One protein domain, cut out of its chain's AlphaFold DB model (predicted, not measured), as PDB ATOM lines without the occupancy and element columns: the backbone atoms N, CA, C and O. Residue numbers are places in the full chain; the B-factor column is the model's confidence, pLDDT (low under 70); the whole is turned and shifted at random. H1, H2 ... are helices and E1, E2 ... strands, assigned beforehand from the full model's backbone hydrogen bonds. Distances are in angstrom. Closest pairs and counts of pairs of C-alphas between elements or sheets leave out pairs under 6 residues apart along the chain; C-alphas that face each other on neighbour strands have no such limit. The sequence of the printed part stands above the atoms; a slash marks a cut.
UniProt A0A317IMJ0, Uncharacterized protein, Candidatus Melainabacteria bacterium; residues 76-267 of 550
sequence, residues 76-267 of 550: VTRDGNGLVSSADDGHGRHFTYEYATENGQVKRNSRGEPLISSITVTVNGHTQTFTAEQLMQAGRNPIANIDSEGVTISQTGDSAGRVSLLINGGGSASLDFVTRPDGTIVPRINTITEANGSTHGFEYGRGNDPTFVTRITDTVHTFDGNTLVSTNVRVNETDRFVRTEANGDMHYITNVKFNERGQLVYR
ATOM      1  N   VAL A  76     143.031 208.391 222.267       88.75
ATOM      2  CA  VAL A  76     143.352 208.127 223.672       88.75
ATOM      3  C   VAL A  76     142.105 207.681 224.424       88.75
ATOM      4  O   VAL A  76     141.085 208.368 224.398       88.75
ATOM      5  N   THR A  77     142.207 206.566 225.146       89.56
ATOM      6  CA  THR A  77     141.170 206.099 226.077       89.56
ATOM      7  C   THR A  77     141.590 206.422 227.504       89.56
ATOM      8  O   THR A  77     142.768 206.308 227.852       89.56
ATOM      9  N   ARG A  78     140.630 206.837 228.336       89.00
ATOM     10  CA  ARG A  78     140.851 207.114 229.759       89.00
ATOM     11  C   ARG A  78     140.110 206.116 230.639       89.00
ATOM     12  O   ARG A  78     139.020 205.676 230.281       89.00
ATOM     13  N   ASP A  79     140.690 205.802 231.791       85.69
ATOM     14  CA  ASP A  79     140.050 204.993 232.822       85.69
ATOM     15  C   ASP A  79     138.970 205.779 233.593       85.69
ATOM     16  O   ASP A  79     138.744 206.974 233.376       85.69
ATOM     17  N   GLY A  80     138.304 205.105 234.538       77.69
ATOM     18  CA  GLY A  80     137.289 205.713 235.407       77.69
ATOM     19  C   GLY A  80     137.806 206.843 236.312       77.69
ATOM     20  O   GLY A  80     136.997 207.567 236.884       77.69
ATOM     21  N   ASN A  81     139.128 207.026 236.412       80.69
ATOM     22  CA  ASN A  81     139.782 208.104 237.154       80.69
ATOM     23  C   ASN A  81     140.265 209.243 236.232       80.69
ATOM     24  O   ASN A  81     140.904 210.187 236.700       80.69
ATOM     25  N   GLY A  82     139.978 209.169 234.928       81.56
ATOM     26  CA  GLY A  82     140.385 210.159 233.931       81.56
ATOM     27  C   GLY A  82     141.854 210.065 233.503       81.56
ATOM     28  O   GLY A  82     142.323 210.942 232.768       81.56
ATOM     29  N   LEU A  83     142.586 209.030 233.922       87.81
ATOM     30  CA  LEU A  83     143.961 208.780 233.495       87.81
ATOM     31  C   LEU A  83     143.975 208.080 232.146       87.81
ATOM     32  O   LEU A  83     143.115 207.254 231.865       87.81
ATOM     33  N   VAL A  84     144.965 208.379 231.309       86.81
ATOM     34  CA  VAL A  84     145.136 207.672 230.035       86.81
ATOM     35  C   VAL A  84     145.427 206.191 230.294       86.81
ATOM     36  O   VAL A  84     146.450 205.869 230.891       86.81
ATOM     37  N   SER A  85     144.544 205.301 229.847       89.81
ATOM     38  CA  SER A  85     144.664 203.847 230.018       89.81
ATOM     39  C   SER A  85     145.173 203.151 228.760       89.81
ATOM     40  O   SER A  85     145.841 202.125 228.848       89.81
ATOM     41  N   SER A  86     144.888 203.718 227.588       91.44
ATOM     42  CA  SER A  86     145.430 203.242 226.318       91.44
ATOM     43  C   SER A  86     145.512 204.353 225.276       91.44
ATOM     44  O   SER A  86     144.835 205.383 225.382       91.44
ATOM     45  N   ALA A  87     146.361 204.148 224.275       90.38
ATOM     46  CA  ALA A  87     146.482 205.016 223.113       90.38
ATOM     47  C   ALA A  87     146.636 204.180 221.836       90.38
ATOM     48  O   ALA A  87     147.228 203.105 221.870       90.38
ATOM     49  N   ASP A  88     146.113 204.679 220.724       87.00
ATOM     50  CA  ASP A  88     146.176 204.038 219.410       87.00
ATOM     51  C   ASP A  88     146.529 205.079 218.352       87.00
ATOM     52  O   ASP A  88     145.928 206.155 218.325       87.00
ATOM     53  N   ASP A  89     147.514 204.802 217.505       79.44
ATOM     54  CA  ASP A  89     147.957 205.749 216.481       79.44
ATOM     55  C   ASP A  89     147.204 205.623 215.147       79.44
ATOM     56  O   ASP A  89     147.474 206.386 214.221       79.44
ATOM     57  N   GLY A  90     146.274 204.670 215.025       71.00
ATOM     58  CA  GLY A  90     145.523 204.403 213.797       71.00
ATOM     59  C   GLY A  90     146.341 203.745 212.679       71.00
ATOM     60  O   GLY A  90     145.805 203.485 211.600       71.00
ATOM     61  N   HIS A  91     147.614 203.436 212.926       72.44
ATOM     62  CA  HIS A  91     148.556 202.838 211.978       72.44
ATOM     63  C   HIS A  91     149.085 201.481 212.466       72.44
ATOM     64  O   HIS A  91     150.125 201.003 212.012       72.44
ATOM     65  N   GLY A  92     148.331 200.824 213.352       72.69
ATOM     66  CA  GLY A  92     148.653 199.493 213.859       72.69
ATOM     67  C   GLY A  92     149.596 199.496 215.062       72.69
ATOM     68  O   GLY A  92     150.154 198.437 215.371       72.69
ATOM     69  N   ARG A  93     149.769 200.648 215.737       84.06
ATOM     70  CA  ARG A  93     150.410 200.736 217.055       84.06
ATOM     71  C   ARG A  93     149.370 201.002 218.141       84.06
ATOM     72  O   ARG A  93     148.718 202.044 218.159       84.06
ATOM     73  N   HIS A  94     149.267 200.064 219.075       89.62
ATOM     74  CA  HIS A  94     148.385 200.154 220.232       89.62
ATOM     75  C   HIS A  94     149.194 200.061 221.523       89.62
ATOM     76  O   HIS A  94     150.097 199.234 221.652       89.62
ATOM     77  N   PHE A  95     148.848 200.889 222.499       91.62
ATOM     78  CA  PHE A  95     149.540 200.984 223.775       91.62
ATOM     79  C   PHE A  95     148.533 200.861 224.911       91.62
ATOM     80  O   PHE A  95     147.517 201.549 224.910       91.62
ATOM     81  N   THR A  96     148.823 200.024 225.902       93.25
ATOM     82  CA  THR A  96     148.057 199.924 227.151       93.25
ATOM     83  C   THR A  96     148.977 200.187 228.334       93.25
ATOM     84  O   THR A  96     150.107 199.694 228.367       93.25
ATOM     85  N   TYR A  97     148.491 200.967 229.295       93.75
ATOM     86  CA  TYR A  97     149.291 201.520 230.382       93.75
ATOM     87  C   TYR A  97     148.811 201.023 231.738       93.75
ATOM     88  O   TYR A  97     147.631 201.139 232.070       93.75
ATOM     89  N   GLU A  98     149.747 200.538 232.545       93.50
ATOM     90  CA  GLU A  98     149.511 200.202 233.945       93.50
ATOM     91  C   GLU A  98     150.273 201.184 234.833       93.50
ATOM     92  O   GLU A  98     151.464 201.438 234.637       93.50
ATOM     93  N   TYR A  99     149.574 201.766 235.804       93.19
ATOM     94  CA  TYR A  99     150.145 202.746 236.721       93.19
ATOM     95  C   TYR A  99     150.717 202.070 237.965       93.19
ATOM     96  O   TYR A  99     150.102 201.176 238.549       93.19
ATOM     97  N   ALA A 100     151.866 202.561 238.425       91.75
ATOM     98  CA  ALA A 100     152.422 202.165 239.707       91.75
ATOM     99  C   ALA A 100     151.476 202.599 240.836       91.75
ATOM    100  O   ALA A 100     150.970 203.723 240.832       91.75
ATOM    101  N   THR A 101     151.256 201.728 241.823       91.12
ATOM    102  CA  THR A 101     150.395 202.022 242.973       91.12
ATOM    103  C   THR A 101     151.140 201.875 244.293       91.12
ATOM    104  O   THR A 101     152.016 201.030 244.447       91.12
ATOM    105  N   GLU A 102     150.782 202.718 245.255       90.88
ATOM    106  CA  GLU A 102     151.253 202.675 246.634       90.88
ATOM    107  C   GLU A 102     150.035 202.875 247.542       90.88
ATOM    108  O   GLU A 102     149.277 203.828 247.378       90.88
ATOM    109  N   ASN A 103     149.787 201.930 248.455       88.69
ATOM    110  CA  ASN A 103     148.598 201.918 249.321       88.69
ATOM    111  C   ASN A 103     147.256 202.031 248.562       88.69
ATOM    112  O   ASN A 103     146.312 202.661 249.033       88.69
ATOM    113  N   GLY A 104     147.171 201.432 247.367       84.12
ATOM    114  CA  GLY A 104     145.965 201.455 246.529       84.12
ATOM    115  C   GLY A 104     145.721 202.774 245.785       84.12
ATOM    116  O   GLY A 104     144.691 202.913 245.131       84.12
ATOM    117  N   GLN A 105     146.650 203.731 245.854       87.75
ATOM    118  CA  GLN A 105     146.602 204.982 245.094       87.75
ATOM    119  C   GLN A 105     147.709 205.021 244.042       87.75
ATOM    120  O   GLN A 105     148.777 204.448 244.235       87.75
ATOM    121  N   VAL A 106     147.466 205.709 242.924       91.56
ATOM    122  CA  VAL A 106     148.471 205.885 241.866       91.56
ATOM    123  C   VAL A 106     149.646 206.698 242.398       91.56
ATOM    124  O   VAL A 106     149.473 207.830 242.856       91.56
ATOM    125  N   LYS A 107     150.849 206.130 242.294       93.06
ATOM    126  CA  LYS A 107     152.092 206.802 242.654       93.06
ATOM    127  C   LYS A 107     152.348 207.943 241.676       93.06
ATOM    128  O   LYS A 107     152.237 207.778 240.460       93.06
ATOM    129  N   ARG A 108     152.702 209.108 242.212       88.88
ATOM    130  CA  ARG A 108     153.004 210.313 241.434       88.88
ATOM    131  C   ARG A 108     154.419 210.793 241.723       88.88
ATOM    132  O   ARG A 108     154.937 210.567 242.814       88.88
ATOM    133  N   ASN A 109     155.038 211.437 240.743       81.75
ATOM    134  CA  ASN A 109     156.332 212.086 240.924       81.75
ATOM    135  C   ASN A 109     156.196 213.424 241.682       81.75
ATOM    136  O   ASN A 109     155.097 213.866 242.028       81.75
ATOM    137  N   SER A 110     157.325 214.104 241.897       74.88
ATOM    138  CA  SER A 110     157.396 215.422 242.549       74.88
ATOM    139  C   SER A 110     156.641 216.539 241.807       74.88
ATOM    140  O   SER A 110     156.329 217.564 242.409       74.88
ATOM    141  N   ARG A 111     156.308 216.338 240.525       73.25
ATOM    142  CA  ARG A 111     155.506 217.248 239.686       73.25
ATOM    143  C   ARG A 111     154.018 216.882 239.660       73.25
ATOM    144  O   ARG A 111     153.238 217.533 238.974       73.25
ATOM    145  N   GLY A 112     153.614 215.849 240.400       82.31
ATOM    146  CA  GLY A 112     152.238 215.354 240.436       82.31
ATOM    147  C   GLY A 112     151.849 214.483 239.238       82.31
ATOM    148  O   GLY A 112     150.675 214.131 239.104       82.31
ATOM    149  N   GLU A 113     152.791 214.097 238.381       85.69
ATOM    150  CA  GLU A 113     152.536 213.247 237.218       85.69
ATOM    151  C   GLU A 113     152.481 211.771 237.633       85.69
ATOM    152  O   GLU A 113     153.294 211.331 238.451       85.69
ATOM    153  N   PRO A 114     151.528 210.991 237.100       89.44
ATOM    154  CA  PRO A 114     151.370 209.589 237.458       89.44
ATOM    155  C   PRO A 114     152.489 208.730 236.854       89.44
ATOM    156  O   PRO A 114     152.820 208.868 235.675       89.44
ATOM    157  N   LEU A 115     153.054 207.835 237.664       91.50
ATOM    158  CA  LEU A 115     154.133 206.938 237.256       91.50
ATOM    159  C   LEU A 115     153.584 205.633 236.678       91.50
ATOM    160  O   LEU A 115     152.649 205.042 237.219       91.50
ATOM    161  N   ILE A 116     154.207 205.168 235.601       93.31
ATOM    162  CA  ILE A 116     153.881 203.912 234.926       93.31
ATOM    163  C   ILE A 116     154.675 202.759 235.550       93.31
ATOM    164  O   ILE A 116     155.870 202.901 235.802       93.31
ATOM    165  N   SER A 117     154.026 201.616 235.789       93.19
ATOM    166  CA  SER A 117     154.684 200.358 236.174       93.19
ATOM    167  C   SER A 117     155.061 199.518 234.957       93.19
ATOM    168  O   SER A 117     156.141 198.925 234.919       93.19
ATOM    169  N   SER A 118     154.175 199.478 233.964       93.44
ATOM    170  CA  SER A 118     154.277 198.607 232.794       93.44
ATOM    171  C   SER A 118     153.535 199.207 231.605       93.44
ATOM    172  O   SER A 118     152.519 199.887 231.750       93.44
ATOM    173  N   ILE A 119     154.046 198.923 230.411       93.75
ATOM    174  CA  ILE A 119     153.430 199.292 229.139       93.75
ATOM    175  C   ILE A 119     153.343 198.043 228.284       93.75
ATOM    176  O   ILE A 119     154.362 197.411 228.011       93.75
ATOM    177  N   THR A 120     152.143 197.708 227.829       94.50
ATOM    178  CA  THR A 120     151.954 196.687 226.798       94.50
ATOM    179  C   THR A 120     151.818 197.377 225.456       94.50
ATOM    180  O   THR A 120     150.965 198.243 225.280       94.50
ATOM    181  N   VAL A 121     152.692 197.009 224.529       92.31
ATOM    182  CA  VAL A 121     152.814 197.626 223.217       92.31
ATOM    183  C   VAL A 121     152.511 196.581 222.158       92.31
ATOM    184  O   VAL A 121     153.130 195.517 222.142       92.31
ATOM    185  N   THR A 122     151.593 196.902 221.257       91.31
ATOM    186  CA  THR A 122     151.321 196.127 220.052       91.31
ATOM    187  C   THR A 122     151.771 196.929 218.841       91.31
ATOM    188  O   THR A 122     151.292 198.038 218.648       91.31
ATOM    189  N   VAL A 123     152.679 196.386 218.027       87.50
ATOM    190  CA  VAL A 123     153.145 196.999 216.770       87.50
ATOM    191  C   VAL A 123     153.114 195.942 215.677       87.50
ATOM    192  O   VAL A 123     153.720 194.878 215.826       87.50
ATOM    193  N   ASN A 124     152.424 196.224 214.568       83.06
ATOM    194  CA  ASN A 124     152.338 195.323 213.409       83.06
ATOM    195  C   ASN A 124     151.892 193.889 213.777       83.06
ATOM    196  O   ASN A 124     152.407 192.912 213.241       83.06
ATOM    197  N   GLY A 125     150.962 193.753 214.729       84.25
ATOM    198  CA  GLY A 125     150.429 192.459 215.184       84.25
ATOM    199  C   GLY A 125     151.290 191.707 216.207       84.25
ATOM    200  O   GLY A 125     150.827 190.719 216.774       84.25
ATOM    201  N   HIS A 126     152.499 192.182 216.507       89.38
ATOM    202  CA  HIS A 126     153.315 191.671 217.609       89.38
ATOM    203  C   HIS A 126     152.962 192.409 218.895       89.38
ATOM    204  O   HIS A 126     152.698 193.603 218.837       89.38
ATOM    205  N   THR A 127     152.954 191.723 220.040       93.50
ATOM    206  CA  THR A 127     152.640 192.324 221.346       93.50
ATOM    207  C   THR A 127     153.735 192.007 222.351       93.50
ATOM    208  O   THR A 127     154.156 190.857 222.463       93.50
ATOM    209  N   GLN A 128     154.182 193.019 223.090       94.88
ATOM    210  CA  GLN A 128     155.221 192.887 224.101       94.88
ATOM    211  C   GLN A 128     154.971 193.846 225.265       94.88
ATOM    212  O   GLN A 128     154.614 195.006 225.061       94.88
ATOM    213  N   THR A 129     155.189 193.367 226.486       95.19
ATOM    214  CA  THR A 129     155.091 194.180 227.701       95.19
ATOM    215  C   THR A 129     156.479 194.586 228.177       95.19
ATOM    216  O   THR A 129     157.381 193.752 228.270       95.19
ATOM    217  N   PHE A 130     156.636 195.866 228.497       93.25
ATOM    218  CA  PHE A 130     157.838 196.455 229.069       93.25
ATOM    219  C   PHE A 130     157.533 196.973 230.468       93.25
ATOM    220  O   PHE A 130     156.611 197.764 230.660       93.25
ATOM    221  N   THR A 131     158.325 196.555 231.445       93.56
ATOM    222  CA  THR A 131     158.330 197.164 232.779       93.56
ATOM    223  C   THR A 131     158.985 198.542 232.733       93.56
ATOM    224  O   THR A 131     159.807 198.826 231.856       93.56
ATOM    225  N   ALA A 132     158.678 199.393 233.710       87.50
ATOM    226  CA  ALA A 132     159.340 200.683 233.867       87.50
ATOM    227  C   ALA A 132     160.869 200.535 233.924       87.50
ATOM    228  O   ALA A 132     161.579 201.281 233.261       87.50
ATOM    229  N   GLU A 133     161.382 199.523 234.631       87.25
ATOM    230  CA  GLU A 133     162.820 199.237 234.706       87.25
ATOM    231  C   GLU A 133     163.433 198.922 233.340       87.25
ATOM    232  O   GLU A 133     164.489 199.457 233.008       87.25
ATOM    233  N   GLN A 134     162.762 198.118 232.512       87.94
ATOM    234  CA  GLN A 134     163.227 197.814 231.154       87.94
ATOM    235  C   GLN A 134     163.238 199.056 230.254       87.94
ATOM    236  O   GLN A 134     164.148 199.219 229.442       87.94
ATOM    237  N   LEU A 135     162.259 199.951 230.405       87.50
ATOM    238  CA  LEU A 135     162.212 201.211 229.657       87.50
ATOM    239  C   LEU A 135     163.302 202.186 230.119       87.50
ATOM    240  O   LEU A 135     163.957 202.809 229.286       87.50
ATOM    241  N   MET A 136     163.551 202.269 231.427       84.44
ATOM    242  CA  MET A 136     164.657 203.055 231.980       84.44
ATOM    243  C   MET A 136     166.016 202.503 231.519       84.44
ATOM    244  O   MET A 136     166.898 203.275 231.156       84.44
ATOM    245  N   GLN A 137     166.180 201.177 231.448       80.31
ATOM    246  CA  GLN A 137     167.382 200.539 230.893       80.31
ATOM    247  C   GLN A 137     167.552 200.802 229.395       80.31
ATOM    248  O   GLN A 137     168.671 201.033 228.942       80.31
ATOM    249  N   ALA A 138     166.467 200.810 228.619       74.56
ATOM    250  CA  ALA A 138     166.519 201.209 227.213       74.56
ATOM    251  C   ALA A 138     166.967 202.668 227.049       74.56
ATOM    252  O   ALA A 138     167.689 202.995 226.108       74.56
ATOM    253  N   GLY A 139     166.594 203.515 228.007       68.00
ATOM    254  CA  GLY A 139     167.101 204.870 228.148       68.00
ATOM    255  C   GLY A 139     168.543 204.976 228.631       68.00
ATOM    256  O   GLY A 139     168.997 206.096 228.753       68.00
ATOM    257  N   ARG A 140     169.256 203.872 228.900       63.62
ATOM    258  CA  ARG A 140     170.700 203.832 229.211       63.62
ATOM    259  C   ARG A 140     171.544 203.262 228.058       63.62
ATOM    260  O   ARG A 140     172.668 202.800 228.250       63.62
ATOM    261  N   ASN A 141     170.983 203.238 226.850       59.91
ATOM    262  CA  ASN A 141     171.638 202.767 225.629       59.91
ATOM    263  C   ASN A 141     172.845 203.664 225.260       59.91
ATOM    264  O   ASN A 141     172.829 204.857 225.557       59.91
ATOM    265  N   PRO A 142     173.865 203.140 224.551       50.69
ATOM    266  CA  PRO A 142     174.931 203.930 223.931       50.69
ATOM    267  C   PRO A 142     174.541 205.236 223.233       50.69
ATOM    268  O   PRO A 142     175.435 206.046 223.056       50.69
ATOM    269  N   ILE A 143     173.289 205.417 222.791       50.56
ATOM    270  CA  ILE A 143     172.773 206.617 222.104       50.56
ATOM    271  C   ILE A 143     172.250 207.672 223.083       50.56
ATOM    272  O   ILE A 143     172.237 208.855 222.771       50.56
ATOM    273  N   ALA A 144     171.802 207.255 224.258       55.00
ATOM    274  CA  ALA A 144     171.194 208.106 225.258       55.00
ATOM    275  C   ALA A 144     171.387 207.398 226.585       55.00
ATOM    276  O   ALA A 144     170.732 206.396 226.834       55.00
ATOM    277  N   ASN A 145     172.362 207.841 227.376       61.59
ATOM    278  CA  ASN A 145     172.671 207.227 228.661       61.59
ATOM    279  C   ASN A 145     171.943 207.959 229.807       61.59
ATOM    280  O   ASN A 145     172.555 208.458 230.742       61.59
ATOM    281  N   ILE A 146     170.621 208.069 229.683       65.44
ATOM    282  CA  ILE A 146     169.740 208.886 230.517       65.44
ATOM    283  C   ILE A 146     169.584 208.274 231.906       65.44
ATOM    284  O   ILE A 146     169.085 207.154 232.071       65.44
ATOM    285  N   ASP A 147     169.913 209.064 232.926       67.19
ATOM    286  CA  ASP A 147     169.500 208.767 234.290       67.19
ATOM    287  C   ASP A 147     168.052 209.222 234.500       67.19
ATOM    288  O   ASP A 147     167.750 210.416 234.601       67.19
ATOM    289  N   SER A 148     167.140 208.252 234.459       73.75
ATOM    290  CA  SER A 148     165.706 208.503 234.544       73.75
ATOM    291  C   SER A 148     165.158 208.201 235.934       73.75
ATOM    292  O   SER A 148     165.469 207.173 236.528       73.75
ATOM    293  N   GLU A 149     164.314 209.098 236.446       77.50
ATOM    294  CA  GLU A 149     163.658 208.933 237.754       77.50
ATOM    295  C   GLU A 149     162.329 208.165 237.654       77.50
ATOM    296  O   GLU A 149     161.736 207.776 238.662       77.50
ATOM    297  N   GLY A 150     161.833 207.956 236.432       85.06
ATOM    298  CA  GLY A 150     160.609 207.212 236.184       85.06
ATOM    299  C   GLY A 150     160.101 207.325 234.753       85.06
ATOM    300  O   GLY A 150     160.636 208.062 233.922       85.06
ATOM    301  N   VAL A 151     159.026 206.586 234.491       90.06
ATOM    302  CA  VAL A 151     158.322 206.564 233.207       90.06
ATOM    303  C   VAL A 151     156.964 207.226 233.385       90.06
ATOM    304  O   VAL A 151     156.214 206.880 234.303       90.06
ATOM    305  N   THR A 152     156.642 208.165 232.505       90.75
ATOM    306  CA  THR A 152     155.353 208.857 232.477       90.75
ATOM    307  C   THR A 152     154.722 208.788 231.100       90.75
ATOM    308  O   THR A 152     155.322 208.368 230.108       90.75
ATOM    309  N   ILE A 153     153.464 209.208 231.056       89.12
ATOM    310  CA  ILE A 153     152.723 209.397 229.825       89.12
ATOM    311  C   ILE A 153     152.031 210.749 229.857       89.12
ATOM    312  O   ILE A 153     151.430 211.130 230.869       89.12
ATOM    313  N   SER A 154     152.106 211.476 228.742       84.38
ATOM    314  CA  SER A 154     151.401 212.746 228.634       84.38
ATOM    315  C   SER A 154     149.893 212.524 228.728       84.38
ATOM    316  O   SER A 154     149.304 211.699 228.022       84.38
ATOM    317  N   GLN A 155     149.270 213.289 229.617       82.56
ATOM    318  CA  GLN A 155     147.843 213.202 229.896       82.56
ATOM    319  C   GLN A 155     147.019 214.166 229.036       82.56
ATOM    320  O   GLN A 155     145.798 214.087 229.092       82.56
ATOM    321  N   THR A 156     147.615 215.099 228.282       78.81
ATOM    322  CA  THR A 156     146.879 216.212 227.645       78.81
ATOM    323  C   THR A 156     147.502 216.695 226.332       78.81
ATOM    324  O   THR A 156     148.707 216.575 226.126       78.81
ATOM    325  N   GLY A 157     146.680 217.323 225.482       76.06
ATOM    326  CA  GLY A 157     147.107 217.976 224.238       76.06
ATOM    327  C   GLY A 157     147.481 216.999 223.120       76.06
ATOM    328  O   GLY A 157     147.185 215.810 223.201       76.06
ATOM    329  N   ASP A 158     148.176 217.499 222.098       69.00
ATOM    330  CA  ASP A 158     148.594 216.712 220.921       69.00
ATOM    331  C   ASP A 158     149.650 215.640 221.241       69.00
ATOM    332  O   ASP A 158     149.958 214.778 220.422       69.00
ATOM    333  N   SER A 159     150.213 215.685 222.449       71.31
ATOM    334  CA  SER A 159     151.141 214.673 222.952       71.31
ATOM    335  C   SER A 159     150.463 213.623 223.831       71.31
ATOM    336  O   SER A 159     151.156 212.729 224.309       71.31
ATOM    337  N   ALA A 160     149.151 213.721 224.081       74.75
ATOM    338  CA  ALA A 160     148.441 212.776 224.937       74.75
ATOM    339  C   ALA A 160     148.645 211.336 224.447       74.75
ATOM    340  O   ALA A 160     148.556 211.054 223.255       74.75
ATOM    341  N   GLY A 161     148.936 210.427 225.374       75.12
ATOM    342  CA  GLY A 161     149.217 209.040 225.024       75.12
ATOM    343  C   GLY A 161     150.670 208.757 224.625       75.12
ATOM    344  O   GLY A 161     150.985 207.604 224.362       75.12
ATOM    345  N   ARG A 162     151.568 209.754 224.588       84.31
ATOM    346  CA  ARG A 162     153.001 209.534 224.314       84.31
ATOM    347  C   ARG A 162     153.775 209.188 225.580       84.31
ATOM    348  O   ARG A 162     153.666 209.889 226.589       84.31
ATOM    349  N   VAL A 163     154.582 208.135 225.490       87.75
ATOM    350  CA  VAL A 163     155.441 207.640 226.573       87.75
ATOM    351  C   VAL A 163     156.696 208.499 226.684       87.75
ATOM    352  O   VAL A 163     157.289 208.890 225.675       87.75
ATOM    353  N   SER A 164     157.116 208.805 227.908       89.50
ATOM    354  CA  SER A 164     158.338 209.562 228.166       89.50
ATOM    355  C   SER A 164     159.108 209.036 229.374       89.50
ATOM    356  O   SER A 164     158.528 208.575 230.355       89.50
ATOM    357  N   LEU A 165     160.432 209.125 229.301       87.38
ATOM    358  CA  LEU A 165     161.336 208.989 230.436       87.38
ATOM    359  C   LEU A 165     161.534 210.367 231.067       87.38
ATOM    360  O   LEU A 165     161.852 211.328 230.364       87.38
ATOM    361  N   LEU A 166     161.367 210.469 232.382       82.25
ATOM    362  CA  LEU A 166     161.689 211.680 233.135       82.25
ATOM    363  C   LEU A 166     163.188 211.755 233.368       82.25
ATOM    364  O   LEU A 166     163.747 210.844 233.970       82.25
ATOM    365  N   ILE A 167     163.821 212.840 232.930       75.25
ATOM    366  CA  ILE A 167     165.265 213.028 233.072       75.25
ATOM    367  C   ILE A 167     165.554 213.769 234.372       75.25
ATOM    368  O   ILE A 167     164.930 214.800 234.668       75.25
ATOM    369  N   ASN A 168     166.550 213.278 235.107       64.50
ATOM    370  CA  ASN A 168     167.085 213.964 236.272       64.50
ATOM    371  C   ASN A 168     167.491 215.411 235.915       64.50
ATOM    372  O   ASN A 168     168.274 215.642 234.994       64.50
ATOM    373  N   GLY A 169     166.935 216.405 236.616       60.81
ATOM    374  CA  GLY A 169     167.270 217.823 236.403       60.81
ATOM    375  C   GLY A 169     166.334 218.639 235.502       60.81
ATOM    376  O   GLY A 169     166.645 219.791 235.215       60.81
ATOM    377  N   GLY A 170     165.175 218.117 235.082       65.62
ATOM    378  CA  GLY A 170     164.135 218.972 234.480       65.62
ATOM    379  C   GLY A 170     163.522 218.462 233.181       65.62
ATOM    380  O   GLY A 170     162.340 218.709 232.948       65.62
ATOM    381  N   GLY A 171     164.307 217.740 232.381       76.38
ATOM    382  CA  GLY A 171     163.958 217.329 231.021       76.38
ATOM    383  C   GLY A 171     163.116 216.054 230.912       76.38
ATOM    384  O   GLY A 171     162.697 215.457 231.906       76.38
ATOM    385  N   SER A 172     162.898 215.623 229.675       83.38
ATOM    386  CA  SER A 172     162.167 214.401 229.327       83.38
ATOM    387  C   SER A 172     162.694 213.795 228.029       83.38
ATOM    388  O   SER A 172     163.071 214.540 227.130       83.38
ATOM    389  N   ALA A 173     162.645 212.475 227.874       83.69
ATOM    390  CA  ALA A 173     162.903 211.812 226.597       83.69
ATOM    391  C   ALA A 173     161.665 211.060 226.117       83.69
ATOM    392  O   ALA A 173     161.131 210.228 226.840       83.69
ATOM    393  N   SER A 174     161.220 211.335 224.895       88.25
ATOM    394  CA  SER A 174     160.100 210.624 224.282       88.25
ATOM    395  C   SER A 174     160.551 209.279 223.718       88.25
ATOM    396  O   SER A 174     161.590 209.180 223.056       88.25
ATOM    397  N   LEU A 175     159.755 208.244 223.985       86.25
ATOM    398  CA  LEU A 175     159.990 206.895 223.483       86.25
ATOM    399  C   LEU A 175     159.079 206.589 222.297       86.25
ATOM    400  O   LEU A 175     157.896 206.928 222.298       86.25
ATOM    401  N   ASP A 176     159.648 205.898 221.318       86.00
ATOM    402  CA  ASP A 176     158.951 205.241 220.218       86.00
ATOM    403  C   ASP A 176     159.236 203.732 220.271       86.00
ATOM    404  O   ASP A 176     160.240 203.295 220.841       86.00
ATOM    405  N   PHE A 177     158.352 202.931 219.682       87.19
ATOM    406  CA  PHE A 177     158.432 201.472 219.706       87.19
ATOM    407  C   PHE A 177     158.326 200.910 218.298       87.19
ATOM    408  O   PHE A 177     157.423 201.257 217.537       87.19
ATOM    409  N   VAL A 178     159.243 200.007 217.964       87.25
ATOM    410  CA  VAL A 178     159.377 199.456 216.616       87.25
ATOM    411  C   VAL A 178     159.640 197.963 216.643       87.25
ATOM    412  O   VAL A 178     160.335 197.459 217.525       87.25
ATOM    413  N   THR A 179     159.105 197.256 215.654       87.44
ATOM    414  CA  THR A 179     159.327 195.818 215.485       87.44
ATOM    415  C   THR A 179     160.603 195.574 214.683       87.44
ATOM    416  O   THR A 179     160.805 196.162 213.619       87.44
ATOM    417  N   ARG A 180     161.473 194.697 215.181       85.75
ATOM    418  CA  ARG A 180     162.604 194.140 214.432       85.75
ATOM    419  C   ARG A 180     162.126 193.103 213.405       85.75
ATOM    420  O   ARG A 180     161.018 192.586 213.534       85.75
ATOM    421  N   PRO A 181     162.962 192.728 212.416       84.12
ATOM    422  CA  PRO A 181     162.608 191.687 211.445       84.12
ATOM    423  C   PRO A 181     162.255 190.323 212.062       84.12
ATOM    424  O   PRO A 181     161.546 189.541 211.439       84.12
ATOM    425  N   ASP A 182     162.740 190.034 213.273       86.31
ATOM    426  CA  ASP A 182     162.443 188.808 214.026       86.31
ATOM    427  C   ASP A 182     161.107 188.857 214.798       86.31
ATOM    428  O   ASP A 182     160.756 187.898 215.485       86.31
ATOM    429  N   GLY A 183     160.356 189.960 214.697       84.69
ATOM    430  CA  GLY A 183     159.086 190.164 215.396       84.69
ATOM    431  C   GLY A 183     159.221 190.707 216.822       84.69
ATOM    432  O   GLY A 183     158.203 190.968 217.463       84.69
ATOM    433  N   THR A 184     160.442 190.903 217.338       89.31
ATOM    434  CA  THR A 184     160.651 191.502 218.668       89.31
ATOM    435  C   THR A 184     160.389 193.004 218.635       89.31
ATOM    436  O   THR A 184     160.782 193.690 217.690       89.31
ATOM    437  N   ILE A 185     159.731 193.541 219.663       89.81
ATOM    438  CA  ILE A 185     159.515 194.985 219.788       89.81
ATOM    439  C   ILE A 185     160.663 195.570 220.597       89.81
ATOM    440  O   ILE A 185     161.061 195.026 221.631       89.81
ATOM    441  N   VAL A 186     161.182 196.706 220.143       88.25
ATOM    442  CA  VAL A 186     162.200 197.459 220.865       88.25
ATOM    443  C   VAL A 186     161.820 198.921 221.054       88.25
ATOM    444  O   VAL A 186     161.347 199.556 220.107       88.25
ATOM    445  N   PRO A 187     162.038 199.470 222.262       87.75
ATOM    446  CA  PRO A 187     161.966 200.901 222.493       87.75
ATOM    447  C   PRO A 187     163.188 201.599 221.891       87.75
ATOM    448  O   PRO A 187     164.308 201.080 221.923       87.75
ATOM    449  N   ARG A 188     162.982 202.813 221.396       84.44
ATOM    450  CA  ARG A 188     164.038 203.738 220.981       84.44
ATOM    451  C   ARG A 188     163.646 205.165 221.342       84.44
ATOM    452  O   ARG A 188     162.465 205.474 221.483       84.44
ATOM    453  N   ILE A 189     164.634 206.033 221.499       84.12
ATOM    454  CA  ILE A 189     164.404 207.424 221.887       84.12
ATOM    455  C   ILE A 189     164.198 208.268 220.639       84.12
ATOM    456  O   ILE A 189     165.077 208.365 219.796       84.12
ATOM    457  N   ASN A 190     163.040 208.904 220.525       83.44
ATOM    458  CA  ASN A 190     162.745 209.751 219.376       83.44
ATOM    459  C   ASN A 190     163.299 211.168 219.571       83.44
ATOM    460  O   ASN A 190     163.899 211.765 218.679       83.44
ATOM    461  N   THR A 191     163.098 211.726 220.763       84.31
ATOM    462  CA  THR A 191     163.560 213.076 221.086       84.31
ATOM    463  C   THR A 191     163.884 213.191 222.559       84.31
ATOM    464  O   THR A 191     163.088 212.758 223.391       84.31
ATOM    465  N   ILE A 192     165.008 213.820 222.877       77.38
ATOM    466  CA  ILE A 192     165.346 214.276 224.225       77.38
ATOM    467  C   ILE A 192     165.060 215.770 224.287       77.38
ATOM    468  O   ILE A 192     165.506 216.504 223.414       77.38
ATOM    469  N   THR A 193     164.332 216.207 225.306       79.06
ATOM    470  CA  THR A 193     164.036 217.613 225.580       79.06
ATOM    471  C   THR A 193     164.658 217.991 226.914       79.06
ATOM    472  O   THR A 193     164.317 217.425 227.955       79.06
ATOM    473  N   GLU A 194     165.573 218.950 226.892       70.19
ATOM    474  CA  GLU A 194     166.232 219.471 228.084       70.19
ATOM    475  C   GLU A 194     165.333 220.445 228.863       70.19
ATOM    476  O   GLU A 194     164.318 220.938 228.370       70.19
ATOM    477  N   ALA A 195     165.730 220.780 230.095       66.81
ATOM    478  CA  ALA A 195     164.996 221.718 230.949       66.81
ATOM    479  C   ALA A 195     164.863 223.130 230.341       66.81
ATOM    480  O   ALA A 195     163.915 223.850 230.644       66.81
ATOM    481  N   ASN A 196     165.806 223.525 229.478       56.56
ATOM    482  CA  ASN A 196     165.801 224.805 228.761       56.56
ATOM    483  C   ASN A 196     164.956 224.773 227.463       56.56
ATOM    484  O   ASN A 196     164.907 225.775 226.754       56.56
ATOM    485  N   GLY A 197     164.318 223.639 227.141       61.91
ATOM    486  CA  GLY A 197     163.540 223.426 225.917       61.91
ATOM    487  C   GLY A 197     164.358 223.020 224.688       61.91
ATOM    488  O   GLY A 197     163.761 222.751 223.649       61.91
ATOM    489  N   SER A 198     165.690 222.960 224.780       64.12
ATOM    490  CA  SER A 198     166.548 222.451 223.704       64.12
ATOM    491  C   SER A 198     166.246 220.980 223.454       64.12
ATOM    492  O   SER A 198     165.879 220.249 224.379       64.12
ATOM    493  N   THR A 199     166.386 220.547 222.205       73.19
ATOM    494  CA  THR A 199     166.020 219.192 221.800       73.19
ATOM    495  C   THR A 199     167.120 218.479 221.032       73.19
ATOM    496  O   THR A 199     167.868 219.084 220.267       73.19
ATOM    497  N   HIS A 200     167.173 217.163 221.216       72.75
ATOM    498  CA  HIS A 200     167.971 216.234 220.425       72.75
ATOM    499  C   HIS A 200     167.014 215.249 219.765       72.75
ATOM    500  O   HIS A 200     166.438 214.398 220.443       72.75
ATOM    501  N   GLY A 201     166.784 215.414 218.466       79.81
ATOM    502  CA  GLY A 201     165.945 214.533 217.658       79.81
ATOM    503  C   GLY A 201     166.772 213.455 216.971       79.81
ATOM    504  O   GLY A 201     167.850 213.744 216.447       79.81
ATOM    505  N   PHE A 202     166.259 212.226 216.939       80.06
ATOM    506  CA  PHE A 202     166.938 211.079 216.342       80.06
ATOM    507  C   PHE A 202     166.112 210.510 215.190       80.06
ATOM    508  O   PHE A 202     164.942 210.174 215.355       80.06
ATOM    509  N   GLU A 203     166.741 210.345 214.029       85.38
ATOM    510  CA  GLU A 203     166.179 209.564 212.932       85.38
ATOM    511  C   GLU A 203     166.940 208.253 212.766       85.38
ATOM    512  O   GLU A 203     168.153 208.157 212.983       85.38
ATOM    513  N   TYR A 204     166.202 207.239 212.330       83.38
ATOM    514  CA  TYR A 204     166.659 205.863 212.241       83.38
ATOM    515  C   TYR A 204     166.503 205.340 210.819       83.38
ATOM    516  O   TYR A 204     165.551 205.693 210.123       83.38
ATOM    517  N   GLY A 205     167.404 204.458 210.386       70.44
ATOM    518  CA  GLY A 205     167.339 203.942 209.020       70.44
ATOM    519  C   GLY A 205     168.416 202.931 208.659       70.44
ATOM    520  O   GLY A 205     169.326 203.235 207.893       70.44
ATOM    521  N   ARG A 206     168.281 201.694 209.142       71.12
ATOM    522  CA  ARG A 206     168.997 200.536 208.594       71.12
ATOM    523  C   ARG A 206     168.054 199.345 208.546       71.12
ATOM    524  O   ARG A 206     167.486 198.986 209.568       71.12
ATOM    525  N   GLY A 207     167.898 198.738 207.366       62.84
ATOM    526  CA  GLY A 207     166.820 197.780 207.069       62.84
ATOM    527  C   GLY A 207     166.561 196.713 208.141       62.84
ATOM    528  O   GLY A 207     165.407 196.465 208.466       62.84
ATOM    529  N   ASN A 208     167.614 196.141 208.740       70.50
ATOM    530  CA  ASN A 208     167.480 195.075 209.744       70.50
ATOM    531  C   ASN A 208     167.657 195.539 211.200       70.50
ATOM    532  O   ASN A 208     167.441 194.745 212.114       70.50
ATOM    533  N   ASP A 209     168.057 196.792 211.428       77.31
ATOM    534  CA  ASP A 209     168.251 197.352 212.765       77.31
ATOM    535  C   ASP A 209     167.480 198.674 212.902       77.31
ATOM    536  O   ASP A 209     167.986 199.743 212.543       77.31
ATOM    537  N   PRO A 210     166.257 198.628 213.456       76.06
ATOM    538  CA  PRO A 210     165.422 199.811 213.604       76.06
ATOM    539  C   PRO A 210     165.909 200.748 214.728       76.06
ATOM    540  O   PRO A 210     165.308 201.803 214.942       76.06
ATOM    541  N   THR A 211     166.993 200.385 215.429       78.00
ATOM    542  CA  THR A 211     167.673 201.214 216.437       78.00
ATOM    543  C   THR A 211     168.926 201.912 215.897       78.00
ATOM    544  O   THR A 211     169.540 202.711 216.602       78.00
ATOM    545  N   PHE A 212     169.279 201.685 214.627       79.06
ATOM    546  CA  PHE A 212     170.432 202.313 213.989       79.06
ATOM    547  C   PHE A 212     170.156 203.777 213.616       79.06
ATOM    548  O   PHE A 212     169.391 204.060 212.689       79.06
ATOM    549  N   VAL A 213     170.792 204.704 214.337       79.25
ATOM    550  CA  VAL A 213     170.646 206.156 214.137       79.25
ATOM    551  C   VAL A 213     171.369 206.598 212.871       79.25
ATOM    552  O   VAL A 213     172.587 206.455 212.761       79.25
ATOM    553  N   THR A 214     170.636 207.200 211.941       82.00
ATOM    554  CA  THR A 214     171.167 207.725 210.674       82.00
ATOM    555  C   THR A 214     171.311 209.236 210.670       82.00
ATOM    556  O   THR A 214     172.146 209.763 209.934       82.00
ATOM    557  N   ARG A 215     170.529 209.948 211.482       81.25
ATOM    558  CA  ARG A 215     170.605 211.404 211.589       81.25
ATOM    559  C   ARG A 215     170.263 211.857 212.997       81.25
ATOM    560  O   ARG A 215     169.425 211.258 213.664       81.25
ATOM    561  N   ILE A 216     170.930 212.921 213.423       73.44
ATOM    562  CA  ILE A 216     170.664 213.609 214.680       73.44
ATOM    563  C   ILE A 216     170.445 215.078 214.361       73.44
ATOM    564  O   ILE A 216     171.246 215.675 213.638       73.44
ATOM    565  N   THR A 217     169.378 215.647 214.900       75.31
ATOM    566  CA  THR A 217     169.083 217.072 214.791       75.31
ATOM    567  C   THR A 217     169.064 217.675 216.180       75.31
ATOM    568  O   THR A 217     168.168 217.399 216.977       75.31
ATOM    569  N   ASP A 218     170.052 218.514 216.452       65.25
ATOM    570  CA  ASP A 218     170.154 219.266 217.691       65.25
ATOM    571  C   ASP A 218     169.524 220.640 217.478       65.25
ATOM    572  O   ASP A 218     169.908 221.369 216.564       65.25
ATOM    573  N   THR A 219     168.564 220.995 218.323       67.44
ATOM    574  CA  THR A 219     167.980 222.334 218.395       67.44
ATOM    575  C   THR A 219     168.362 222.939 219.732       67.44
ATOM    576  O   THR A 219     167.834 222.553 220.770       67.44
ATOM    577  N   VAL A 220     169.292 223.886 219.715       54.19
ATOM    578  CA  VAL A 220     169.813 224.543 220.911       54.19
ATOM    579  C   VAL A 220     169.218 225.937 221.015       54.19
ATOM    580  O   VAL A 220     169.419 226.776 220.133       54.19
ATOM    581  N   HIS A 221     168.520 226.209 222.113       49.34
ATOM    582  CA  HIS A 221     168.086 227.563 222.433       49.34
ATOM    583  C   HIS A 221     169.227 228.314 223.117       49.34
ATOM    584  O   HIS A 221     169.610 228.019 224.250       49.34
ATOM    585  N   THR A 222     169.803 229.286 222.413       42.56
ATOM    586  CA  THR A 222     170.925 230.073 222.918       42.56
ATOM    587  C   THR A 222     170.453 231.217 223.804       42.56
ATOM    588  O   THR A 222     169.315 231.685 223.764       42.56
ATOM    589  N   PHE A 223     171.379 231.713 224.623       32.34
ATOM    590  CA  PHE A 223     171.105 232.735 225.631       32.34
ATOM    591  C   PHE A 223     170.541 234.054 225.054       32.34
ATOM    592  O   PHE A 223     169.906 234.824 225.769       32.34
ATOM    593  N   ASP A 224     170.797 234.373 223.792       38.06
ATOM    594  CA  ASP A 224     170.321 235.584 223.119       38.06
ATOM    595  C   ASP A 224     168.924 235.424 222.493       38.06
ATOM    596  O   ASP A 224     168.435 236.360 221.862       38.06
ATOM    597  N   GLY A 225     168.258 234.288 222.727       40.31
ATOM    598  CA  GLY A 225     166.937 233.976 222.182       40.31
ATOM    599  C   GLY A 225     166.985 233.432 220.756       40.31
ATOM    600  O   GLY A 225     165.932 233.223 220.157       40.31
ATOM    601  N   ASN A 226     168.186 233.201 220.217       45.31
ATOM    602  CA  ASN A 226     168.341 232.513 218.949       45.31
ATOM    603  C   ASN A 226     168.160 231.003 219.142       45.31
ATOM    604  O   ASN A 226     168.390 230.437 220.212       45.31
ATOM    605  N   THR A 227     167.739 230.348 218.072       52.81
ATOM    606  CA  THR A 227     167.663 228.895 218.000       52.81
ATOM    607  C   THR A 227     168.704 228.452 216.993       52.81
ATOM    608  O   THR A 227     168.635 228.829 215.823       52.81
ATOM    609  N   LEU A 228     169.683 227.684 217.449       51.47
ATOM    610  CA  LEU A 228     170.651 227.041 216.576       51.47
ATOM    611  C   LEU A 228     170.147 225.643 216.264       51.47
ATOM    612  O   LEU A 228     169.827 224.887 217.174       51.47
ATOM    613  N   VAL A 229     170.086 225.307 214.981       66.75
ATOM    614  CA  VAL A 229     169.753 223.957 214.536       66.75
ATOM    615  C   VAL A 229     170.974 223.392 213.838       66.75
ATOM    616  O   VAL A 229     171.469 223.992 212.885       66.75
ATOM    617  N   SER A 230     171.458 222.245 214.302       60.22
ATOM    618  CA  SER A 230     172.512 221.501 213.622       60.22
ATOM    619  C   SER A 230     172.052 220.093 213.308       60.22
ATOM    620  O   SER A 230     171.525 219.394 214.170       60.22
ATOM    621  N   THR A 231     172.298 219.669 212.072       74.38
ATOM    622  CA  THR A 231     171.959 218.330 211.606       74.38
ATOM    623  C   THR A 231     173.235 217.560 211.313       74.38
ATOM    624  O   THR A 231     174.038 217.958 210.469       74.38
ATOM    625  N   ASN A 232     173.395 216.436 211.999       70.50
ATOM    626  CA  ASN A 232     174.496 215.506 211.828       70.50
ATOM    627  C   ASN A 232     173.968 214.273 211.089       70.50
ATOM    628  O   ASN A 232     173.058 213.600 211.573       70.50
ATOM    629  N   VAL A 233     174.530 213.958 209.923       80.50
ATOM    630  CA  VAL A 233     174.135 212.798 209.110       80.50
ATOM    631  C   VAL A 233     175.206 211.726 209.214       80.50
ATOM    632  O   VAL A 233     176.386 212.004 209.026       80.50
ATOM    633  N   ARG A 234     174.826 210.490 209.516       73.69
ATOM    634  CA  ARG A 234     175.773 209.380 209.601       73.69
ATOM    635  C   ARG A 234     176.372 209.080 208.224       73.69
ATOM    636  O   ARG A 234     175.668 209.035 207.217       73.69
ATOM    637  N   VAL A 235     177.682 208.862 208.178       71.06
ATOM    638  CA  VAL A 235     178.421 208.519 206.961       71.06
ATOM    639  C   VAL A 235     178.371 207.005 206.767       71.06
ATOM    640  O   VAL A 235     179.091 206.252 207.433       71.06
ATOM    641  N   ASN A 236     177.552 206.560 205.813       70.94
ATOM    642  CA  ASN A 236     177.372 205.149 205.454       70.94
ATOM    643  C   ASN A 236     177.060 204.273 206.690       70.94
ATOM    644  O   ASN A 236     176.315 204.677 207.579       70.94
ATOM    645  N   GLU A 237     177.638 203.071 206.758       66.38
ATOM    646  CA  GLU A 237     177.473 202.130 207.872       66.38
ATOM    647  C   GLU A 237     178.456 202.362 209.036       66.38
ATOM    648  O   GLU A 237     178.583 201.517 209.918       66.38
ATOM    649  N   THR A 238     179.191 203.477 209.039       61.97
ATOM    650  CA  THR A 238     180.212 203.746 210.066       61.97
ATOM    651  C   THR A 238     179.627 204.472 211.279       61.97
ATOM    652  O   THR A 238     178.546 205.049 211.200       61.97
ATOM    653  N   ASP A 239     180.369 204.517 212.390       59.00
ATOM    654  CA  ASP A 239     180.090 205.389 213.551       59.00
ATOM    655  C   ASP A 239     180.508 206.851 213.350       59.00
ATOM    656  O   ASP A 239     180.666 207.606 214.310       59.00
ATOM    657  N   ARG A 240     180.700 207.270 212.097       59.72
ATOM    658  CA  ARG A 240     181.066 208.643 211.757       59.72
ATOM    659  C   ARG A 240     179.829 209.418 211.362       59.72
ATOM    660  O   ARG A 240     178.991 208.910 210.625       59.72
ATOM    661  N   PHE A 241     179.752 210.664 211.796       66.12
ATOM    662  CA  PHE A 241     178.731 211.601 211.340       66.12
ATOM    663  C   PHE A 241     179.394 212.729 210.562       66.12
ATOM    664  O   PHE A 241     180.573 213.005 210.743       66.12
ATOM    665  N   VAL A 242     178.658 213.366 209.666       68.12
ATOM    666  CA  VAL A 242     179.076 214.576 208.973       68.12
ATOM    667  C   VAL A 242     178.074 215.671 209.289       68.12
ATOM    668  O   VAL A 242     176.860 215.463 209.234       68.12
ATOM    669  N   ARG A 243     178.598 216.837 209.642       67.44
ATOM    670  CA  ARG A 243     177.831 218.073 209.735       67.44
ATOM    671  C   ARG A 243     178.167 218.924 208.525       67.44
ATOM    672  O   ARG A 243     179.345 219.146 208.253       67.44
ATOM    673  N   THR A 244     177.143 219.399 207.833       63.03
ATOM    674  CA  THR A 244     177.304 220.371 206.752       63.03
ATOM    675  C   THR A 244     176.923 221.743 207.282       63.03
ATOM    676  O   THR A 244     175.783 221.951 207.699       63.03
ATOM    677  N   GLU A 245     177.879 222.661 207.303       54.34
ATOM    678  CA  GLU A 245     177.674 224.039 207.739       54.34
ATOM    679  C   GLU A 245     176.924 224.848 206.668       54.34
ATOM    680  O   GLU A 245     176.848 224.468 205.497       54.34
ATOM    681  N   ALA A 246     176.383 226.008 207.050       51.06
ATOM    682  CA  ALA A 246     175.596 226.859 206.149       51.06
ATOM    683  C   ALA A 246     176.378 227.359 204.914       51.06
ATOM    684  O   ALA A 246     175.781 227.758 203.916       51.06
ATOM    685  N   ASN A 247     177.711 227.346 204.975       47.88
ATOM    686  CA  ASN A 247     178.608 227.697 203.873       47.88
ATOM    687  C   ASN A 247     178.955 226.506 202.953       47.88
ATOM    688  O   ASN A 247     179.682 226.697 201.981       47.88
ATOM    689  N   GLY A 248     178.431 225.309 203.236       49.12
ATOM    690  CA  GLY A 248     178.704 224.076 202.498       49.12
ATOM    691  C   GLY A 248     179.907 223.278 203.008       49.12
ATOM    692  O   GLY A 248     180.170 222.200 202.470       49.12
ATOM    693  N   ASP A 249     180.615 223.760 204.036       49.25
ATOM    694  CA  ASP A 249     181.749 223.038 204.613       49.25
ATOM    695  C   ASP A 249     181.272 221.765 205.316       49.25
ATOM    696  O   ASP A 249     180.303 221.767 206.077       49.25
ATOM    697  N   MET A 250     181.968 220.658 205.059       51.28
ATOM    698  CA  MET A 250     181.678 219.364 205.671       51.28
ATOM    699  C   MET A 250     182.662 219.084 206.801       51.28
ATOM    700  O   MET A 250     183.865 218.944 206.577       51.28
ATOM    701  N   HIS A 251     182.137 218.925 208.009       49.06
ATOM    702  CA  HIS A 251     182.895 218.530 209.187       49.06
ATOM    703  C   HIS A 251     182.641 217.054 209.478       49.06
ATOM    704  O   HIS A 251     181.560 216.676 209.936       49.06
ATOM    705  N   TYR A 252     183.642 216.219 209.200       52.81
ATOM    706  CA  TYR A 252     183.611 214.802 209.544       52.81
ATOM    707  C   TYR A 252     183.864 214.626 211.039       52.81
ATOM    708  O   TYR A 252     184.848 215.114 211.586       52.81
ATOM    709  N   ILE A 253     182.959 213.910 211.689       53.78
ATOM    710  CA  ILE A 253     182.966 213.623 213.114       53.78
ATOM    711  C   ILE A 253     183.432 212.179 213.288       53.78
ATOM    712  O   ILE A 253     182.707 211.230 212.970       53.78
ATOM    713  N   THR A 254     184.662 212.015 213.768       42.38
ATOM    714  CA  THR A 254     185.287 210.732 214.104       42.38
ATOM    715  C   THR A 254     185.148 210.418 215.604       42.38
ATOM    716  O   THR A 254     185.008 211.315 216.430       42.38
ATOM    717  N   ASN A 255     185.111 209.120 215.938       45.25
ATOM    718  CA  ASN A 255     184.950 208.545 217.290       45.25
ATOM    719  C   ASN A 255     183.838 209.169 218.147       45.25
ATOM    720  O   ASN A 255     184.071 209.696 219.235       45.25
ATOM    721  N   VAL A 256     182.608 209.048 217.664       47.75
ATOM    722  CA  VAL A 256     181.409 209.438 218.399       47.75
ATOM    723  C   VAL A 256     181.224 208.592 219.661       47.75
ATOM    724  O   VAL A 256     181.176 207.364 219.594       47.75
ATOM    725  N   LYS A 257     181.029 209.251 220.803       48.41
ATOM    726  CA  LYS A 257     180.396 208.665 221.994       48.41
ATOM    727  C   LYS A 257     179.161 209.476 222.334       48.41
ATOM    728  O   LYS A 257     179.210 210.685 222.190       48.41
ATOM    729  N   PHE A 258     178.091 208.862 222.823       45.44
ATOM    730  CA  PHE A 258     177.002 209.646 223.401       45.44
ATOM    731  C   PHE A 258     177.194 209.758 224.910       45.44
ATOM    732  O   PHE A 258     177.608 208.797 225.563       45.44
ATOM    733  N   ASN A 259     176.952 210.947 225.458       47.03
ATOM    734  CA  ASN A 259     176.993 211.147 226.904       47.03
ATOM    735  C   ASN A 259     175.697 210.672 227.583       47.03
ATOM    736  O   ASN A 259     174.762 210.176 226.950       47.03
ATOM    737  N   GLU A 260     175.633 210.884 228.896       42.31
ATOM    738  CA  GLU A 260     174.471 210.605 229.748       42.31
ATOM    739  C   GLU A 260     173.178 211.331 229.333       42.31
ATOM    740  O   GLU A 260     172.089 211.025 229.798       42.31
ATOM    741  N   ARG A 261     173.257 212.281 228.404       39.94
ATOM    742  CA  ARG A 261     172.110 213.045 227.898       39.94
ATOM    743  C   ARG A 261     171.772 212.716 226.449       39.94
ATOM    744  O   ARG A 261     170.944 213.387 225.851       39.94
ATOM    745  N   GLY A 262     172.426 211.706 225.873       38.22
ATOM    746  CA  GLY A 262     172.278 211.322 224.470       38.22
ATOM    747  C   GLY A 262     172.812 212.329 223.463       38.22
ATOM    748  O   GLY A 262     172.452 212.296 222.291       38.22
ATOM    749  N   GLN A 263     173.693 213.216 223.915       42.31
ATOM    750  CA  GLN A 263     174.366 214.176 223.054       42.31
ATOM    751  C   GLN A 263     175.577 213.522 222.408       42.31
ATOM    752  O   GLN A 263     176.323 212.793 223.068       42.31
ATOM    753  N   LEU A 264     175.799 213.834 221.135       44.19
ATOM    754  CA  LEU A 264     176.987 213.428 220.398       44.19
ATOM    755  C   LEU A 264     178.235 214.102 220.999       44.19
ATOM    756  O   LEU A 264     178.386 215.319 220.934       44.19
ATOM    757  N   VAL A 265     179.143 213.314 221.567       42.69
ATOM    758  CA  VAL A 265     180.452 213.750 222.069       42.69
ATOM    759  C   VAL A 265     181.542 213.328 221.085       42.69
ATOM    760  O   VAL A 265     181.621 212.172 220.663       42.69
ATOM    761  N   TYR A 266     182.379 214.295 220.722       49.66
ATOM    762  CA  TYR A 266     183.430 214.205 219.710       49.66
ATOM    763  C   TYR A 266     184.720 213.579 220.279       49.66
ATOM    764  O   TYR A 266     185.109 213.911 221.400       49.66
ATOM    765  N   ARG A 267     185.425 212.730 219.509       37.50
ATOM    766  CA  ARG A 267     186.855 212.430 219.745       37.50
ATOM    767  C   ARG A 267     187.693 212.396 218.447       37.50
ATOM    768  O   ARG A 267     187.688 211.413 217.708       37.50
TER     769      ARG A 267
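AT A GLANCE: This is residues 76 to 267 of the 550 residues of an uncharacterized protein of Candidatus Melainabacteria bacterium (UniProt A0A317IMJ0). A long, strongly twisted sheet of nine strands, E6 to E14, has a smaller sheet of five, E1 to E5, over its E6 to E9 end; the two make a sandwich that is only partly face to face, and E10 to E14 run on beyond it. The short helix H1 sits where the sheets meet, and the large sheet curls round it. The printed part has 192 residues with one named helix and fourteen named strands, in the order E1 to E5, H1, E6 to E14; both sheets are antiparallel, their strands side by side in chain order. The class is mostly strand, though under half of the residues are in named elements. The whole is compact, with a radius of gyration of the C-alphas of 17.8 A and spans of 58 by 44 by 27 A.

HOW THE PARTS SIT: Begin with the large sheet: E6, residues 148 to 153, E7, 163 to 167, E8, 172 to 179, E9, 185 to 193, E10, 199 to 204, E11, 213 to 221, E12, 227 to 234, E13, 241 to 244, and E14, 250 to 253, form a meander, each strand the antiparallel neighbour of the one before. In the hairpin E8 and E9 find N 176 and O 188 within hydrogen-bond range at 2.9 A; in the hairpin E11 and E12, N 218 and O 230 at 2.9 A. A second meander holds E1, residues 76 to 78, E2, 84 to 88, E3, 93 to 99, E4, 116 to 123, and E5, 126 to 131; in its hairpin E3 and E4, N 96 and O 120 are 2.9 A apart. In the sandwich, two sheets face to face, the facing parts are 9.7 A centre to centre, with strands at 55 degrees. The closest C-alphas of E4 and E6 are those of Ile 116 and Val 151, 5.5 A apart. H1, residues 132 to 138, is on both sheets; its closest C-alphas to E6 are Ala 132 and Val 151, 6.0 A. In H1 every O i to N i+4 pair is within hydrogen-bond range.

IN THESE COORDINATES: Find C-alpha 76, where E1 begins, at (143.352, 208.127, 223.672). E3 spans 19.8 A and E4 19.4 A from first to last C-alpha; H1 spans 9.8 A. E9 runs 23.8 A from C-alpha 185 at (159.515, 194.985, 219.788). E8 spans 23.3 A, E11 23.1 A and E12 22.7 A. E14 ends at C-alpha 253, (182.966, 213.623, 213.114).

THE WHOLE: The two C-alphas farthest apart, those of Asn 103 and Asn 247, are 60.3 A apart. The printed part has no cut. The link E3 to E4, 16 residues, is long. Mean pLDDT of the printed part is 74.4; 62 residues are under 70, among them 218 to 230 and 237 to 267.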